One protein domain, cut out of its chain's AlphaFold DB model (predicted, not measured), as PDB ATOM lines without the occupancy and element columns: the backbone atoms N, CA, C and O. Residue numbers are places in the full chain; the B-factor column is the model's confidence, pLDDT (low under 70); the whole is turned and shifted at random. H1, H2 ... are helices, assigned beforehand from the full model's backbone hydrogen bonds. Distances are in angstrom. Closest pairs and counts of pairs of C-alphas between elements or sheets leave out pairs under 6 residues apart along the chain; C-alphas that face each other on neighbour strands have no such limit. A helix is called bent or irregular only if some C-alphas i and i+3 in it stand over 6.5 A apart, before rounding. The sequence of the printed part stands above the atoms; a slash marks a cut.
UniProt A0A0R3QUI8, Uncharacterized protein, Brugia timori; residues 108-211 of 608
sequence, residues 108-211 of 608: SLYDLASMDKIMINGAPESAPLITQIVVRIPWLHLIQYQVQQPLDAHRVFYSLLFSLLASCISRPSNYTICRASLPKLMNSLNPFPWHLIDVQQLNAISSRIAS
ATOM      1  N   SER A 108     -20.608 282.465 -55.931       92.06
ATOM      2  CA  SER A 108     -20.531 283.393 -57.060       92.06
ATOM      3  C   SER A 108     -20.024 284.770 -56.609       92.06
ATOM      4  O   SER A 108     -19.920 285.051 -55.413       92.06
ATOM      5  N   LEU A 109     -19.770 285.677 -57.559       93.50
ATOM      6  CA  LEU A 109     -19.433 287.072 -57.243       93.50
ATOM      7  C   LEU A 109     -20.512 287.756 -56.390       93.50
ATOM      8  O   LEU A 109     -20.181 288.523 -55.490       93.50
ATOM      9  N   TYR A 110     -21.789 287.445 -56.635       94.69
ATOM     10  CA  TYR A 110     -22.901 287.949 -55.825       94.69
ATOM     11  C   TYR A 110     -22.799 287.476 -54.373       94.69
ATOM     12  O   TYR A 110     -22.988 288.259 -53.446       94.69
ATOM     13  N   ASP A 111     -22.450 286.204 -54.178       95.94
ATOM     14  CA  ASP A 111     -22.357 285.607 -52.849       95.94
ATOM     15  C   ASP A 111     -21.164 286.170 -52.058       95.94
ATOM     16  O   ASP A 111     -21.295 286.463 -50.872       95.94
ATOM     17  N   LEU A 112     -20.019 286.402 -52.715       96.50
ATOM     18  CA  LEU A 112     -18.874 287.085 -52.099       96.50
ATOM     19  C   LEU A 112     -19.193 288.546 -51.756       96.50
ATOM     20  O   LEU A 112     -18.821 289.028 -50.686       96.50
ATOM     21  N   ALA A 113     -19.903 289.250 -52.639       97.06
ATOM     22  CA  ALA A 113     -20.327 290.623 -52.389       97.06
ATOM     23  C   ALA A 113     -21.318 290.711 -51.218       97.06
ATOM     24  O   ALA A 113     -21.239 291.647 -50.420       97.06
ATOM     25  N   SER A 114     -22.225 289.739 -51.071       97.31
ATOM     26  CA  SER A 114     -23.146 289.699 -49.933       97.31
ATOM     27  C   SER A 114     -22.428 289.367 -48.621       97.31
ATOM     28  O   SER A 114     -22.712 290.017 -47.615       97.31
ATOM     29  N   MET A 115     -21.436 288.465 -48.636       97.56
ATOM     30  CA  MET A 115     -20.545 288.220 -47.490       97.56
ATOM     31  C   MET A 115     -19.848 289.502 -47.044       97.56
ATOM     32  O   MET A 115     -19.959 289.896 -45.883       97.56
ATOM     33  N   ASP A 116     -19.169 290.182 -47.967       95.88
ATOM     34  CA  ASP A 116     -18.426 291.401 -47.655       95.88
ATOM     35  C   ASP A 116     -19.363 292.516 -47.160       95.88
ATOM     36  O   ASP A 116     -19.088 293.171 -46.154       95.88
ATOM     37  N   LYS A 117     -20.541 292.671 -47.779       95.62
ATOM     38  CA  LYS A 117     -21.558 293.641 -47.351       95.62
ATOM     39  C   LYS A 117     -22.016 293.410 -45.910       95.62
ATOM     40  O   LYS A 117     -22.132 294.388 -45.172       95.62
ATOM     41  N   ILE A 118     -22.285 292.164 -45.511       95.00
ATOM     42  CA  ILE A 118     -22.704 291.838 -44.137       95.00
ATOM     43  C   ILE A 118     -21.553 292.074 -43.164       95.00
ATOM     44  O   ILE A 118     -21.759 292.661 -42.109       95.00
ATOM     45  N   MET A 119     -20.329 291.696 -43.530       94.25
ATOM     46  CA  MET A 119     -19.159 291.917 -42.680       94.25
ATOM     47  C   MET A 119     -18.863 293.406 -42.441       94.25
ATOM     48  O   MET A 119     -18.361 293.773 -41.379       94.25
ATOM     49  N   ILE A 120     -19.159 294.270 -43.419       92.19
ATOM     50  CA  ILE A 120     -18.898 295.714 -43.333       92.19
ATOM     51  C   ILE A 120     -20.057 296.469 -42.672       92.19
ATOM     52  O   ILE A 120     -19.814 297.340 -41.835       92.19
ATOM     53  N   ASN A 121     -21.297 296.177 -43.075       90.88
ATOM     54  CA  ASN A 121     -22.483 296.969 -42.722       90.88
ATOM     55  C   ASN A 121     -23.451 296.251 -41.769       90.88
ATOM     56  O   ASN A 121     -24.379 296.883 -41.266       90.88
ATOM     57  N   GLY A 122     -23.293 294.942 -41.577       89.94
ATOM     58  CA  GLY A 122     -24.161 294.120 -40.739       89.94
ATOM     59  C   GLY A 122     -23.796 294.167 -39.256       89.94
ATOM     60  O   GLY A 122     -22.925 294.924 -38.817       89.94
ATOM     61  N   ALA A 123     -24.487 293.342 -38.470       90.31
ATOM     62  CA  ALA A 123     -24.204 293.190 -37.048       90.31
ATOM     63  C   ALA A 123     -22.812 292.560 -36.825       90.31
ATOM     64  O   ALA A 123     -22.499 291.552 -37.470       90.31
ATOM     65  N   PRO A 124     -21.985 293.082 -35.896       91.31
ATOM     66  CA  PRO A 124     -20.685 292.496 -35.557       91.31
ATOM     67  C   PRO A 124     -20.727 291.001 -35.225       91.31
ATOM     68  O   PRO A 124     -19.786 290.273 -35.526       91.31
ATOM     69  N   GLU A 125     -21.821 290.542 -34.625       92.56
ATOM     70  CA  GLU A 125     -22.051 289.161 -34.211       92.56
ATOM     71  C   GLU A 125     -22.293 288.206 -35.387       92.56
ATOM     72  O   GLU A 125     -22.211 286.996 -35.213       92.56
ATOM     73  N   SER A 126     -22.542 288.716 -36.598       92.44
ATOM     74  CA  SER A 126     -22.610 287.885 -37.813       92.44
ATOM     75  C   SER A 126     -21.223 287.490 -38.332       92.44
ATOM     76  O   SER A 126     -21.081 286.504 -39.057       92.44
ATOM     77  N   ALA A 127     -20.187 288.253 -37.974       94.56
ATOM     78  CA  ALA A 127     -18.852 288.089 -38.536       94.56
ATOM     79  C   ALA A 127     -18.152 286.759 -38.190       94.56
ATOM     80  O   ALA A 127     -17.495 286.203 -39.079       94.56
ATOM     81  N   PRO A 128     -18.280 286.209 -36.963       95.62
ATOM     82  CA  PRO A 128     -17.715 284.907 -36.620       95.62
ATOM     83  C   PRO A 128     -18.199 283.775 -37.533       95.62
ATOM     84  O   PRO A 128     -17.370 283.081 -38.125       95.62
ATOM     85  N   LEU A 129     -19.515 283.649 -37.757       96.19
ATOM     86  CA  LEU A 129     -20.077 282.639 -38.660       96.19
ATOM     87  C   LEU A 129     -19.507 282.777 -40.077       96.19
ATOM     88  O   LEU A 129     -19.021 281.799 -40.640       96.19
ATOM     89  N   ILE A 130     -19.507 283.986 -40.646       97.19
ATOM     90  CA  ILE A 130     -19.001 284.216 -42.010       97.19
ATOM     91  C   ILE A 130     -17.516 283.859 -42.103       97.19
ATOM     92  O   ILE A 130     -17.104 283.187 -43.045       97.19
ATOM     93  N   THR A 131     -16.714 284.230 -41.106       97.56
ATOM     94  CA  THR A 131     -15.282 283.895 -41.071       97.56
ATOM     95  C   THR A 131     -15.071 282.379 -41.019       97.56
ATOM     96  O   THR A 131     -14.212 281.830 -41.712       97.56
ATOM     97  N   GLN A 132     -15.900 281.677 -40.246       96.88
ATOM     98  CA  GLN A 132     -15.895 280.225 -40.191       96.88
ATOM     99  C   GLN A 132     -16.318 279.561 -41.518       96.88
ATOM    100  O   GLN A 132     -15.767 278.513 -41.869       96.88
ATOM    101  N   ILE A 133     -17.256 280.152 -42.263       97.50
ATOM    102  CA  ILE A 133     -17.623 279.712 -43.618       97.50
ATOM    103  C   ILE A 133     -16.438 279.925 -44.564       97.50
ATOM    104  O   ILE A 133     -16.028 278.993 -45.252       97.50
ATOM    105  N   VAL A 134     -15.835 281.118 -44.538       97.50
ATOM    106  CA  VAL A 134     -14.694 281.500 -45.381       97.50
ATOM    107  C   VAL A 134     -13.553 280.496 -45.273       97.50
ATOM    108  O   VAL A 134     -13.065 280.036 -46.297       97.50
ATOM    109  N   VAL A 135     -13.155 280.068 -44.073       96.81
ATOM    110  CA  VAL A 135     -12.053 279.091 -43.929       96.81
ATOM    111  C   VAL A 135     -12.389 277.673 -44.410       96.81
ATOM    112  O   VAL A 135     -11.483 276.850 -44.519       96.81
ATOM    113  N   ARG A 136     -13.665 277.365 -44.672       95.75
ATOM    114  CA  ARG A 136     -14.121 276.049 -45.146       95.75
ATOM    115  C   ARG A 136     -14.330 275.998 -46.658       95.75
ATOM    116  O   ARG A 136     -14.363 274.899 -47.199       95.75
ATOM    117  N   ILE A 137     -14.445 277.142 -47.336       95.25
ATOM    118  CA  ILE A 137     -14.604 277.204 -48.797       95.25
ATOM    119  C   ILE A 137     -13.375 276.577 -49.487       95.25
ATOM    120  O   ILE A 137     -12.239 276.861 -49.092       95.25
ATOM    121  N   PRO A 138     -13.555 275.759 -50.545       92.75
ATOM    122  CA  PRO A 138     -12.454 275.141 -51.281       92.75
ATOM    123  C   PRO A 138     -11.772 276.146 -52.231       92.75
ATOM    124  O   PRO A 138     -11.812 275.993 -53.453       92.75
ATOM    125  N   TRP A 139     -11.130 277.181 -51.676       93.69
ATOM    126  CA  TRP A 139     -10.597 278.330 -52.423       93.69
ATOM    127  C   TRP A 139      -9.679 277.960 -53.585       93.69
ATOM    128  O   TRP A 139      -9.801 278.556 -54.647       93.69
ATOM    129  N   LEU A 140      -8.803 276.963 -53.422       90.50
ATOM    130  CA  LEU A 140      -7.892 276.536 -54.492       90.50
ATOM    131  C   LEU A 140      -8.661 276.098 -55.746       90.50
ATOM    132  O   LEU A 140      -8.376 276.568 -56.845       90.50
ATOM    133  N   HIS A 141      -9.678 275.252 -55.572       88.94
ATOM    134  CA  HIS A 141     -10.511 274.781 -56.677       88.94
ATOM    135  C   HIS A 141     -11.390 275.902 -57.238       88.94
ATOM    136  O   HIS A 141     -11.562 276.004 -58.451       88.94
ATOM    137  N   LEU A 142     -11.914 276.774 -56.369       90.25
ATOM    138  CA  LEU A 142     -12.715 277.920 -56.793       90.25
ATOM    139  C   LEU A 142     -11.896 278.877 -57.667       90.25
ATOM    140  O   LEU A 142     -12.363 279.272 -58.727       90.25
ATOM    141  N   ILE A 143     -10.669 279.210 -57.263       90.69
ATOM    142  CA  ILE A 143      -9.781 280.101 -58.017       90.69
ATOM    143  C   ILE A 143      -9.411 279.483 -59.369       90.69
ATOM    144  O   ILE A 143      -9.454 280.175 -60.383       90.69
ATOM    145  N   GLN A 144      -9.112 278.181 -59.414       87.38
ATOM    146  CA  GLN A 144      -8.857 277.467 -60.672       87.38
ATOM    147  C   GLN A 144     -10.066 277.508 -61.614       87.38
ATOM    148  O   GLN A 144      -9.901 277.726 -62.812       87.38
ATOM    149  N   TYR A 145     -11.279 277.349 -61.081       84.19
ATOM    150  CA  TYR A 145     -12.510 277.479 -61.861       84.19
ATOM    151  C   TYR A 145     -12.720 278.912 -62.366       84.19
ATOM    152  O   TYR A 145     -13.130 279.113 -63.510       84.19
ATOM    153  N   GLN A 146     -12.386 279.918 -61.548       83.88
ATOM    154  CA  GLN A 146     -12.501 281.318 -61.947       83.88
ATOM    155  C   GLN A 146     -11.676 281.628 -63.189       83.88
ATOM    156  O   GLN A 146     -12.162 282.410 -63.989       83.88
ATOM    157  N   VAL A 147     -10.524 280.984 -63.431       80.44
ATOM    158  CA  VAL A 147      -9.673 281.209 -64.626       80.44
ATOM    159  C   VAL A 147     -10.452 281.135 -65.952       80.44
ATOM    160  O   VAL A 147     -10.075 281.794 -66.914       80.44
ATOM    161  N   GLN A 148     -11.565 280.398 -65.999       83.38
ATOM    162  CA  GLN A 148     -12.419 280.263 -67.187       83.38
ATOM    163  C   GLN A 148     -13.349 281.468 -67.437       83.38
ATOM    164  O   GLN A 148     -13.978 281.554 -68.490       83.38
ATOM    165  N   GLN A 149     -13.472 282.380 -66.473       86.62
ATOM    166  CA  GLN A 149     -14.315 283.573 -66.547       86.62
ATOM    167  C   GLN A 149     -13.602 284.747 -67.250       86.62
ATOM    168  O   GLN A 149     -12.374 284.756 -67.342       86.62
ATOM    169  N   PRO A 150     -14.344 285.765 -67.728       90.62
ATOM    170  CA  PRO A 150     -13.754 286.983 -68.281       90.62
ATOM    171  C   PRO A 150     -12.856 287.722 -67.277       90.62
ATOM    172  O   PRO A 150     -13.106 287.695 -66.072       90.62
ATOM    173  N   LEU A 151     -11.868 288.470 -67.780       88.81
ATOM    174  CA  LEU A 151     -10.893 289.199 -66.955       88.81
ATOM    175  C   LEU A 151     -11.546 290.131 -65.919       88.81
ATOM    176  O   LEU A 151     -11.093 290.202 -64.777       88.81
ATOM    177  N   ASP A 152     -12.629 290.821 -66.280       90.62
ATOM    178  CA  ASP A 152     -13.332 291.718 -65.353       90.62
ATOM    179  C   ASP A 152     -13.935 290.961 -64.163       90.62
ATOM    180  O   ASP A 152     -13.899 291.449 -63.032       90.62
ATOM    181  N   ALA A 153     -14.404 289.730 -64.380       91.06
ATOM    182  CA  ALA A 153     -14.879 288.870 -63.305       91.06
ATOM    183  C   ALA A 153     -13.729 288.459 -62.369       91.06
ATOM    184  O   ALA A 153     -13.924 288.446 -61.154       91.06
ATOM    185  N   HIS A 154     -12.520 288.207 -62.894       90.62
ATOM    186  CA  HIS A 154     -11.339 287.939 -62.057       90.62
ATOM    187  C   HIS A 154     -10.981 289.133 -61.183       90.62
ATOM    188  O   HIS A 154     -10.753 288.974 -59.986       90.62
ATOM    189  N   ARG A 155     -10.953 290.337 -61.761       92.44
ATOM    190  CA  ARG A 155     -10.616 291.566 -61.025       92.44
ATOM    191  C   ARG A 155     -11.575 291.795 -59.859       92.44
ATOM    192  O   ARG A 155     -11.137 292.063 -58.736       92.44
ATOM    193  N   VAL A 156     -12.877 291.632 -60.105       94.75
ATOM    194  CA  VAL A 156     -13.912 291.729 -59.063       94.75
ATOM    195  C   VAL A 156     -13.748 290.617 -58.029       94.75
ATOM    196  O   VAL A 156     -13.793 290.895 -56.833       94.75
ATOM    197  N   PHE A 157     -13.494 289.380 -58.465       95.38
ATOM    198  CA  PHE A 157     -13.271 288.242 -57.576       95.38
ATOM    199  C   PHE A 157     -12.122 288.493 -56.590       95.38
ATOM    200  O   PHE A 157     -12.330 288.391 -55.383       95.38
ATOM    201  N   TYR A 158     -10.931 288.865 -57.074       95.50
ATOM    202  CA  TYR A 158      -9.771 289.106 -56.206       95.50
ATOM    203  C   TYR A 158      -9.976 290.306 -55.279       95.50
ATOM    204  O   TYR A 158      -9.565 290.258 -54.119       95.50
ATOM    205  N   SER A 159     -10.656 291.352 -55.759       96.62
ATOM    206  CA  SER A 159     -10.995 292.519 -54.937       96.62
ATOM    207  C   SER A 159     -11.925 292.130 -53.782       96.62
ATOM    208  O   SER A 159     -11.648 292.464 -52.631       96.62
ATOM    209  N   LEU A 160     -12.986 291.367 -54.064       97.06
ATOM    210  CA  LEU A 160     -13.919 290.870 -53.049       97.06
ATOM    211  C   LEU A 160     -13.252 289.885 -52.088       97.06
ATOM    212  O   LEU A 160     -13.463 289.984 -50.883       97.06
ATOM    213  N   LEU A 161     -12.421 288.970 -52.593       96.81
ATOM    214  CA  LEU A 161     -11.690 288.015 -51.763       96.81
ATOM    215  C   LEU A 161     -10.774 288.738 -50.772       96.81
ATOM    216  O   LEU A 161     -10.831 288.468 -49.573       96.81
ATOM    217  N   PHE A 162      -9.964 289.691 -51.240       97.81
ATOM    218  CA  PHE A 162      -9.081 290.448 -50.353       97.81
ATOM    219  C   PHE A 162      -9.871 291.303 -49.351       97.81
ATOM    220  O   PHE A 162      -9.545 291.325 -48.163       97.81
ATOM    221  N   SER A 163     -10.951 291.945 -49.810       97.88
ATOM    222  CA  SER A 163     -11.883 292.707 -48.971       97.88
ATOM    223  C   SER A 163     -12.452 291.838 -47.840       97.88
ATOM    224  O   SER A 163     -12.379 292.216 -46.668       97.88
ATOM    225  N   LEU A 164     -12.924 290.637 -48.175       97.44
ATOM    226  CA  LEU A 164     -13.513 289.688 -47.237       97.44
ATOM    227  C   LEU A 164     -12.482 289.155 -46.236       97.44
ATOM    228  O   LEU A 164     -12.774 289.099 -45.041       97.44
ATOM    229  N   LEU A 165     -11.264 288.824 -46.682       97.62
ATOM    230  CA  LEU A 165     -10.168 288.412 -45.797       97.62
ATOM    231  C   LEU A 165      -9.802 289.519 -44.800       97.62
ATOM    232  O   LEU A 165      -9.657 289.245 -43.609       97.62
ATOM    233  N   ALA A 166      -9.725 290.773 -45.259       97.50
ATOM    234  CA  ALA A 166      -9.495 291.922 -44.386       97.50
ATOM    235  C   ALA A 166     -10.625 292.083 -43.356       97.50
ATOM    236  O   ALA A 166     -10.379 292.349 -42.179       97.50
ATOM    237  N   SER A 167     -11.874 291.876 -43.772       96.69
ATOM    238  CA  SER A 167     -13.031 291.936 -42.880       96.69
ATOM    239  C   SER A 167     -13.017 290.805 -41.835       96.69
ATOM    240  O   SER A 167     -13.280 291.057 -40.654       96.69
ATOM    241  N   CYS A 168     -12.625 289.588 -42.230       96.38
ATOM    242  CA  CYS A 168     -12.491 288.421 -41.349       96.38
ATOM    243  C   CYS A 168     -11.518 288.664 -40.194       96.38
ATOM    244  O   CYS A 168     -11.769 288.211 -39.083       96.38
ATOM    245  N   ILE A 169     -10.434 289.408 -40.418       94.50
ATOM    246  CA  ILE A 169      -9.428 289.663 -39.377       94.50
ATOM    247  C   ILE A 169      -9.559 291.009 -38.664       94.50
ATOM    248  O   ILE A 169      -8.787 291.297 -37.751       94.50
ATOM    249  N   SER A 170     -10.526 291.836 -39.062       93.75
ATOM    250  CA  SER A 170     -10.676 293.198 -38.538       93.75
ATOM    251  C   SER A 170     -10.833 293.263 -37.013       93.75
ATOM    252  O   SER A 170     -10.451 294.259 -36.398       93.75
ATOM    253  N   ARG A 171     -11.367 292.202 -36.388       92.31
ATOM    254  CA  ARG A 171     -11.506 292.064 -34.932       92.31
ATOM    255  C   ARG A 171     -11.121 290.655 -34.478       92.31
ATOM    256  O   ARG A 171     -11.530 289.698 -35.134       92.31
ATOM    257  N   PRO A 172     -10.447 290.494 -33.324       92.19
ATOM    258  CA  PRO A 172     -10.123 289.173 -32.776       92.19
ATOM    259  C   PRO A 172     -11.332 288.242 -32.605       92.19
ATOM    260  O   PRO A 172     -11.235 287.040 -32.861       92.19
ATOM    261  N   SER A 173     -12.495 288.793 -32.236       92.62
ATOM    262  CA  SER A 173     -13.746 288.039 -32.077       92.62
ATOM    263  C   SER A 173     -14.178 287.310 -33.349       92.62
ATOM    264  O   SER A 173     -14.762 286.237 -33.259       92.62
ATOM    265  N   ASN A 174     -13.857 287.847 -34.530       94.62
ATOM    266  CA  ASN A 174     -14.286 287.281 -35.808       94.62
ATOM    267  C   ASN A 174     -13.604 285.935 -36.102       94.62
ATOM    268  O   ASN A 174     -14.193 285.072 -36.742       94.62
ATOM    269  N   TYR A 175     -12.372 285.735 -35.626       94.44
ATOM    270  CA  TYR A 175     -11.558 284.562 -35.962       94.44
ATOM    271  C   TYR A 175     -11.118 283.737 -34.751       94.44
ATOM    272  O   TYR A 175     -10.316 282.818 -34.902       94.44
ATOM    273  N   THR A 176     -11.639 284.013 -33.552       93.81
ATOM    274  CA  THR A 176     -11.235 283.306 -32.321       93.81
ATOM    275  C   THR A 176     -11.388 281.784 -32.459       93.81
ATOM    276  O   THR A 176     -10.463 281.043 -32.129       93.81
ATOM    277  N   ILE A 177     -12.503 281.315 -33.032       92.19
ATOM    278  CA  ILE A 177     -12.799 279.880 -33.215       92.19
ATOM    279  C   ILE A 177     -11.920 279.239 -34.304       92.19
ATOM    280  O   ILE A 177     -11.565 278.067 -34.214       92.19
ATOM    281  N   CYS A 178     -11.535 279.994 -35.336       93.50
ATOM    282  CA  CYS A 178     -10.796 279.484 -36.497       93.50
ATOM    283  C   CYS A 178      -9.352 280.009 -36.590       93.50
ATOM    284  O   CYS A 178      -8.751 280.000 -37.670       93.50
ATOM    285  N   ARG A 179      -8.765 280.405 -35.451       93.88
ATOM    286  CA  ARG A 179      -7.429 281.020 -35.351       93.88
ATOM    287  C   ARG A 179      -6.321 280.203 -36.025       93.88
ATOM    288  O   ARG A 179      -5.387 280.784 -36.557       93.88
ATOM    289  N   ALA A 180      -6.426 278.872 -36.038       94.12
ATOM    290  CA  ALA A 180      -5.438 277.993 -36.671       94.12
ATOM    291  C   ALA A 180      -5.658 277.779 -38.184       94.12
ATOM    292  O   ALA A 180      -4.719 277.420 -38.898       94.12
ATOM    293  N   SER A 181      -6.881 277.969 -38.684       96.12
ATOM    294  CA  SER A 181      -7.236 277.712 -40.088       96.12
ATOM    295  C   SER A 181      -6.995 278.931 -40.971       96.12
ATOM    296  O   SER A 181      -6.583 278.794 -42.120       96.12
ATOM    297  N   LEU A 182      -7.217 280.130 -40.433       95.62
ATOM    298  CA  LEU A 182      -7.122 281.371 -41.192       95.62
ATOM    299  C   LEU A 182      -5.692 281.703 -41.683       95.62
ATOM    300  O   LEU A 182      -5.554 282.038 -42.861       95.62
ATOM    301  N   PRO A 183      -4.614 281.513 -40.887       96.38
ATOM    302  CA  PRO A 183      -3.245 281.688 -41.376       96.38
ATOM    303  C   PRO A 183      -2.895 280.682 -42.479       96.38
ATOM    304  O   PRO A 183      -2.252 281.032 -43.465       96.38
ATOM    305  N   LYS A 184      -3.361 279.428 -42.351       96.25
ATOM    306  CA  LYS A 184      -3.161 278.388 -43.375       96.25
ATOM    307  C   LYS A 184      -3.824 278.780 -44.692       96.25
ATOM    308  O   LYS A 184      -3.208 278.620 -45.742       96.25
ATOM    309  N   LEU A 185      -5.041 279.324 -44.622       96.00
ATOM    310  CA  LEU A 185      -5.728 279.856 -45.791       96.00
ATOM    311  C   LEU A 185      -4.904 280.974 -46.441       96.00
ATOM    312  O   LEU A 185      -4.569 280.853 -47.612       96.00
ATOM    313  N   MET A 186      -4.509 282.007 -45.695       95.31
ATOM    314  CA  MET A 186      -3.729 283.134 -46.239       95.31
ATOM    315  C   MET A 186      -2.438 282.673 -46.917       95.31
ATOM    316  O   MET A 186      -2.182 283.038 -48.061       95.31
ATOM    317  N   ASN A 187      -1.684 281.788 -46.263       93.88
ATOM    318  CA  ASN A 187      -0.450 281.236 -46.817       93.88
ATOM    319  C   ASN A 187      -0.697 280.433 -48.101       93.88
ATOM    320  O   ASN A 187       0.088 280.526 -49.043       93.88
ATOM    321  N   SER A 188      -1.800 279.678 -48.169       94.25
ATOM    322  CA  SER A 188      -2.184 278.947 -49.384       94.25
ATOM    323  C   SER A 188      -2.577 279.865 -50.544       94.25
ATOM    324  O   SER A 188      -2.550 279.427 -51.692       94.25
ATOM    325  N   LEU A 189      -2.927 281.125 -50.257       93.44
ATOM    326  CA  LEU A 189      -3.336 282.098 -51.263       93.44
ATOM    327  C   LEU A 189      -2.180 282.958 -51.809       93.44
ATOM    328  O   LEU A 189      -2.362 283.659 -52.803       93.44
ATOM    329  N   ASN A 190      -0.986 282.889 -51.215       88.44
ATOM    330  CA  ASN A 190       0.193 283.630 -51.673       88.44
ATOM    331  C   ASN A 190       0.551 283.457 -53.167       88.44
ATOM    332  O   ASN A 190       0.927 284.454 -53.773       88.44
ATOM    333  N   PRO A 191       0.450 282.269 -53.804       89.12
ATOM    334  CA  PRO A 191       0.909 282.102 -55.187       89.12
ATOM    335  C   PRO A 191      -0.052 282.662 -56.251       89.12
ATOM    336  O   PRO A 191       0.240 282.563 -57.442       89.12
ATOM    337  N   PHE A 192      -1.213 283.201 -55.867       89.81
ATOM    338  CA  PHE A 192      -2.229 283.646 -56.822       89.81
ATOM    339  C   PHE A 192      -1.981 285.063 -57.366       89.81
ATOM    340  O   PHE A 192      -1.300 285.868 -56.732       89.81
ATOM    341  N   PRO A 193      -2.534 285.401 -58.549       88.94
ATOM    342  CA  PRO A 193      -2.316 286.682 -59.224       88.94
ATOM    343  C   PRO A 193      -3.024 287.870 -58.543       88.94
ATOM    344  O   PRO A 193      -3.961 288.460 -59.078       88.94
ATOM    345  N   TRP A 194      -2.518 288.294 -57.385       92.00
ATOM    346  CA  TRP A 194      -3.013 289.462 -56.641       92.00
ATOM    347  C   TRP A 194      -2.859 290.795 -57.383       92.00
ATOM    348  O   TRP A 194      -3.537 291.771 -57.060       92.00
ATOM    349  N   HIS A 195      -2.029 290.824 -58.429       90.12
ATOM    350  CA  HIS A 195      -1.898 291.969 -59.324       90.12
ATOM    351  C   HIS A 195      -3.222 292.377 -59.991       90.12
ATOM    352  O   HIS A 195      -3.370 293.538 -60.360       90.12
ATOM    353  N   LEU A 196      -4.190 291.458 -60.094       91.94
ATOM    354  CA  LEU A 196      -5.500 291.693 -60.706       91.94
ATOM    355  C   LEU A 196      -6.422 292.611 -59.888       91.94
ATOM    356  O   LEU A 196      -7.439 293.058 -60.416       91.94
ATOM    357  N   ILE A 197      -6.112 292.905 -58.622       94.50
ATOM    358  CA  ILE A 197      -6.891 293.880 -57.845       94.50
ATOM    359  C   ILE A 197      -6.640 295.276 -58.415       94.50
ATOM    360  O   ILE A 197      -5.498 295.726 -58.458       94.50
ATOM    361  N   ASP A 198      -7.697 295.978 -58.815       92.25
ATOM    362  CA  ASP A 198      -7.581 297.350 -59.308       92.25
ATOM    363  C   ASP A 198      -7.086 298.320 -58.216       92.25
ATOM    364  O   ASP A 198      -7.376 298.161 -57.026       92.25
ATOM    365  N   VAL A 199      -6.366 299.365 -58.629       94.44
ATOM    366  CA  VAL A 199      -5.823 300.401 -57.739       94.44
ATOM    367  C   VAL A 199      -6.919 301.050 -56.893       94.44
ATOM    368  O   VAL A 199      -6.721 301.245 -55.693       94.44
ATOM    369  N   GLN A 200      -8.081 301.378 -57.470       96.50
ATOM    370  CA  GLN A 200      -9.152 302.061 -56.737       96.50
ATOM    371  C   GLN A 200      -9.757 301.150 -55.667       96.50
ATOM    372  O   GLN A 200      -9.994 301.587 -54.538       96.50
ATOM    373  N   GLN A 201      -9.953 299.872 -56.000       96.31
ATOM    374  CA  GLN A 201     -10.459 298.876 -55.056       96.31
ATOM    375  C   GLN A 201      -9.461 298.627 -53.925       96.31
ATOM    376  O   GLN A 201      -9.837 298.660 -52.752       96.31
ATOM    377  N   LEU A 202      -8.173 298.468 -54.247       97.62
ATOM    378  CA  LEU A 202      -7.151 298.289 -53.222       97.62
ATOM    379  C   LEU A 202      -7.050 299.517 -52.311       97.62
ATOM    380  O   LEU A 202      -6.952 299.358 -51.096       97.62
ATOM    381  N   ASN A 203      -7.140 300.732 -52.856       97.75
ATOM    382  CA  ASN A 203      -7.158 301.975 -52.081       97.75
ATOM    383  C   ASN A 203      -8.305 301.992 -51.054       97.75
ATOM    384  O   ASN A 203      -8.090 302.321 -49.882       97.75
ATOM    385  N   ALA A 204      -9.515 301.605 -51.476       97.44
ATOM    386  CA  ALA A 204     -10.688 301.537 -50.609       97.44
ATOM    387  C   ALA A 204     -10.511 300.499 -49.489       97.44
ATOM    388  O   ALA A 204     -10.738 300.809 -48.316       97.44
ATOM    389  N   ILE A 205     -10.028 299.296 -49.824       97.94
ATOM    390  CA  ILE A 205      -9.765 298.230 -48.844       97.94
ATOM    391  C   ILE A 205      -8.684 298.671 -47.847       97.94
ATOM    392  O   ILE A 205      -8.876 298.563 -46.638       97.94
ATOM    393  N   SER A 206      -7.591 299.258 -48.334       98.12
ATOM    394  CA  SER A 206      -6.463 299.747 -47.524       98.12
ATOM    395  C   SER A 206      -6.881 300.840 -46.537       98.12
ATOM    396  O   SER A 206      -6.461 300.840 -45.377       98.12
ATOM    397  N   SER A 207      -7.756 301.750 -46.976       96.56
ATOM    398  CA  SER A 207      -8.327 302.816 -46.139       96.56
ATOM    399  C   SER A 207      -9.272 302.252 -45.071       96.56
ATOM    400  O   SER A 207      -9.317 302.730 -43.935       96.56
ATOM    401  N   ARG A 208     -10.009 301.185 -45.399       95.94
ATOM    402  CA  ARG A 208     -10.848 300.474 -44.431       95.94
ATOM    403  C   ARG A 208     -10.008 299.737 -43.390       95.94
ATOM    404  O   ARG A 208     -10.326 299.822 -42.210       95.94
ATOM    405  N   ILE A 209      -8.928 299.068 -43.800       96.62
ATOM    406  CA  ILE A 209      -7.981 298.423 -42.876       96.62
ATOM    407  C   ILE A 209      -7.443 299.463 -41.889       96.62
ATOM    408  O   ILE A 209      -7.565 299.276 -40.682       96.62
ATOM    409  N   ALA A 210      -6.957 300.597 -42.403       94.81
ATOM    410  CA  ALA A 210      -6.402 301.684 -41.599       94.81
ATOM    411  C   ALA A 210      -7.383 302.255 -40.555       94.81
ATOM    412  O   ALA A 210      -6.963 302.681 -39.486       94.81
ATOM    413  N   SER A 211      -8.686 302.261 -40.856       91.94
ATOM    414  CA  SER A 211      -9.718 302.859 -39.996       91.94
ATOM    415  C   SER A 211     -10.440 301.873 -39.074       91.94
ATOM    416  O   SER A 211     -11.020 302.291 -38.073       91.94
TER     417      SER A 211
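This is residues 108 to 211 of the 608 residues of an uncharacterized protein of Brugia timori (UniProt A0A0R3QUI8). One long helix, H4, runs through the middle of a compact body of helices; H1 and H7 pack on different sides of it and run the same way as H4. H2 folds back from H1 and crosses near the last turn of H4, where the short H5 also lies, while H3 and H6 form a looser layer on the side of H4 away from H7. The printed part has 104 residues with seven named helices, H1 to H7 in chain order, and no named strand, so the class is all helix. It is compact, with a radius of gyration of the C-alphas of 13.2 A, and its C-alphas span 35 by 27 by 22 A.

The hub is H4, residues 151 to 169. H1, residues 109 to 121, touches H4 at a shallow tilt of 32 degrees, only just short of steep, the same way; their closest C-alphas, of Asp 116 and Leu 164, are 5.2 A apart. H7, residues 199 to 211, touches residues 159 to 166 of H4 at a shallow tilt of 6 degrees, the same way, with the C-alphas of Ser 163 and Ile 205 closest at 5.9 A. H1 and H7 are apart. H2, residues 124 to 134, forms a helical hairpin with H1, a shallow tilt of 30 degrees, opposite ways; the closest C-alphas are those of Met 119 and Ala 127, 5.6 A apart. H2 touches H4 at Cys 168 alone, at a steep tilt of 56 degrees, opposite ways; the C-alpha of Thr 131 is closest, at 5.3 A. H5, residues 172 to 175, touches H2, with the C-alphas of Pro 128 and Asn 174 closest at 4.2 A. H5 and H4 only just touch, with 3 pairs of C-alphas within 8 A, and only at the corner; the closest C-alphas, of Cys 168 and Asn 174, are 5.9 A apart. H3, residues 139 to 146, is close to H4 but not clearly touching, with the C-alphas of Gln 146 and His 154 closest at 6.7 A. H6, residues 181 to 189, and H4 are near each other, with 6 pairs of C-alphas within 10 A. Every O i to N i+4 pair is within hydrogen-bond range in H1, H3, H4, H6 and H7; in H2 it is 5 of 7, and H5 is too short for such a pair.

H4 is 27.6 A long, from C-alpha 151 at (-10.893, 289.199, -66.955) to C-alpha 169 at (-9.428, 289.663, -39.377). H7 is 18.3 A long and ends at C-alpha 211, (-9.718, 302.859, -39.996). H1 is 17.8 A long and begins at C-alpha 109, (-19.433, 287.072, -57.243). H2 measures 15.9 A and is only just irregular: C-alphas 125 and 128 are 6.53 A apart. H6 measures 12.6 A, H3 10.2 A and H5 5.8 A.

The two C-alphas farthest apart, of Pro 150 and Thr 176, are 36.2 A apart. The printed part has no cut. The links are tight but for the short one from H6 to H7, with 9 residues. The mean pLDDT of the printed part is 93.7, and no printed residue is under 70.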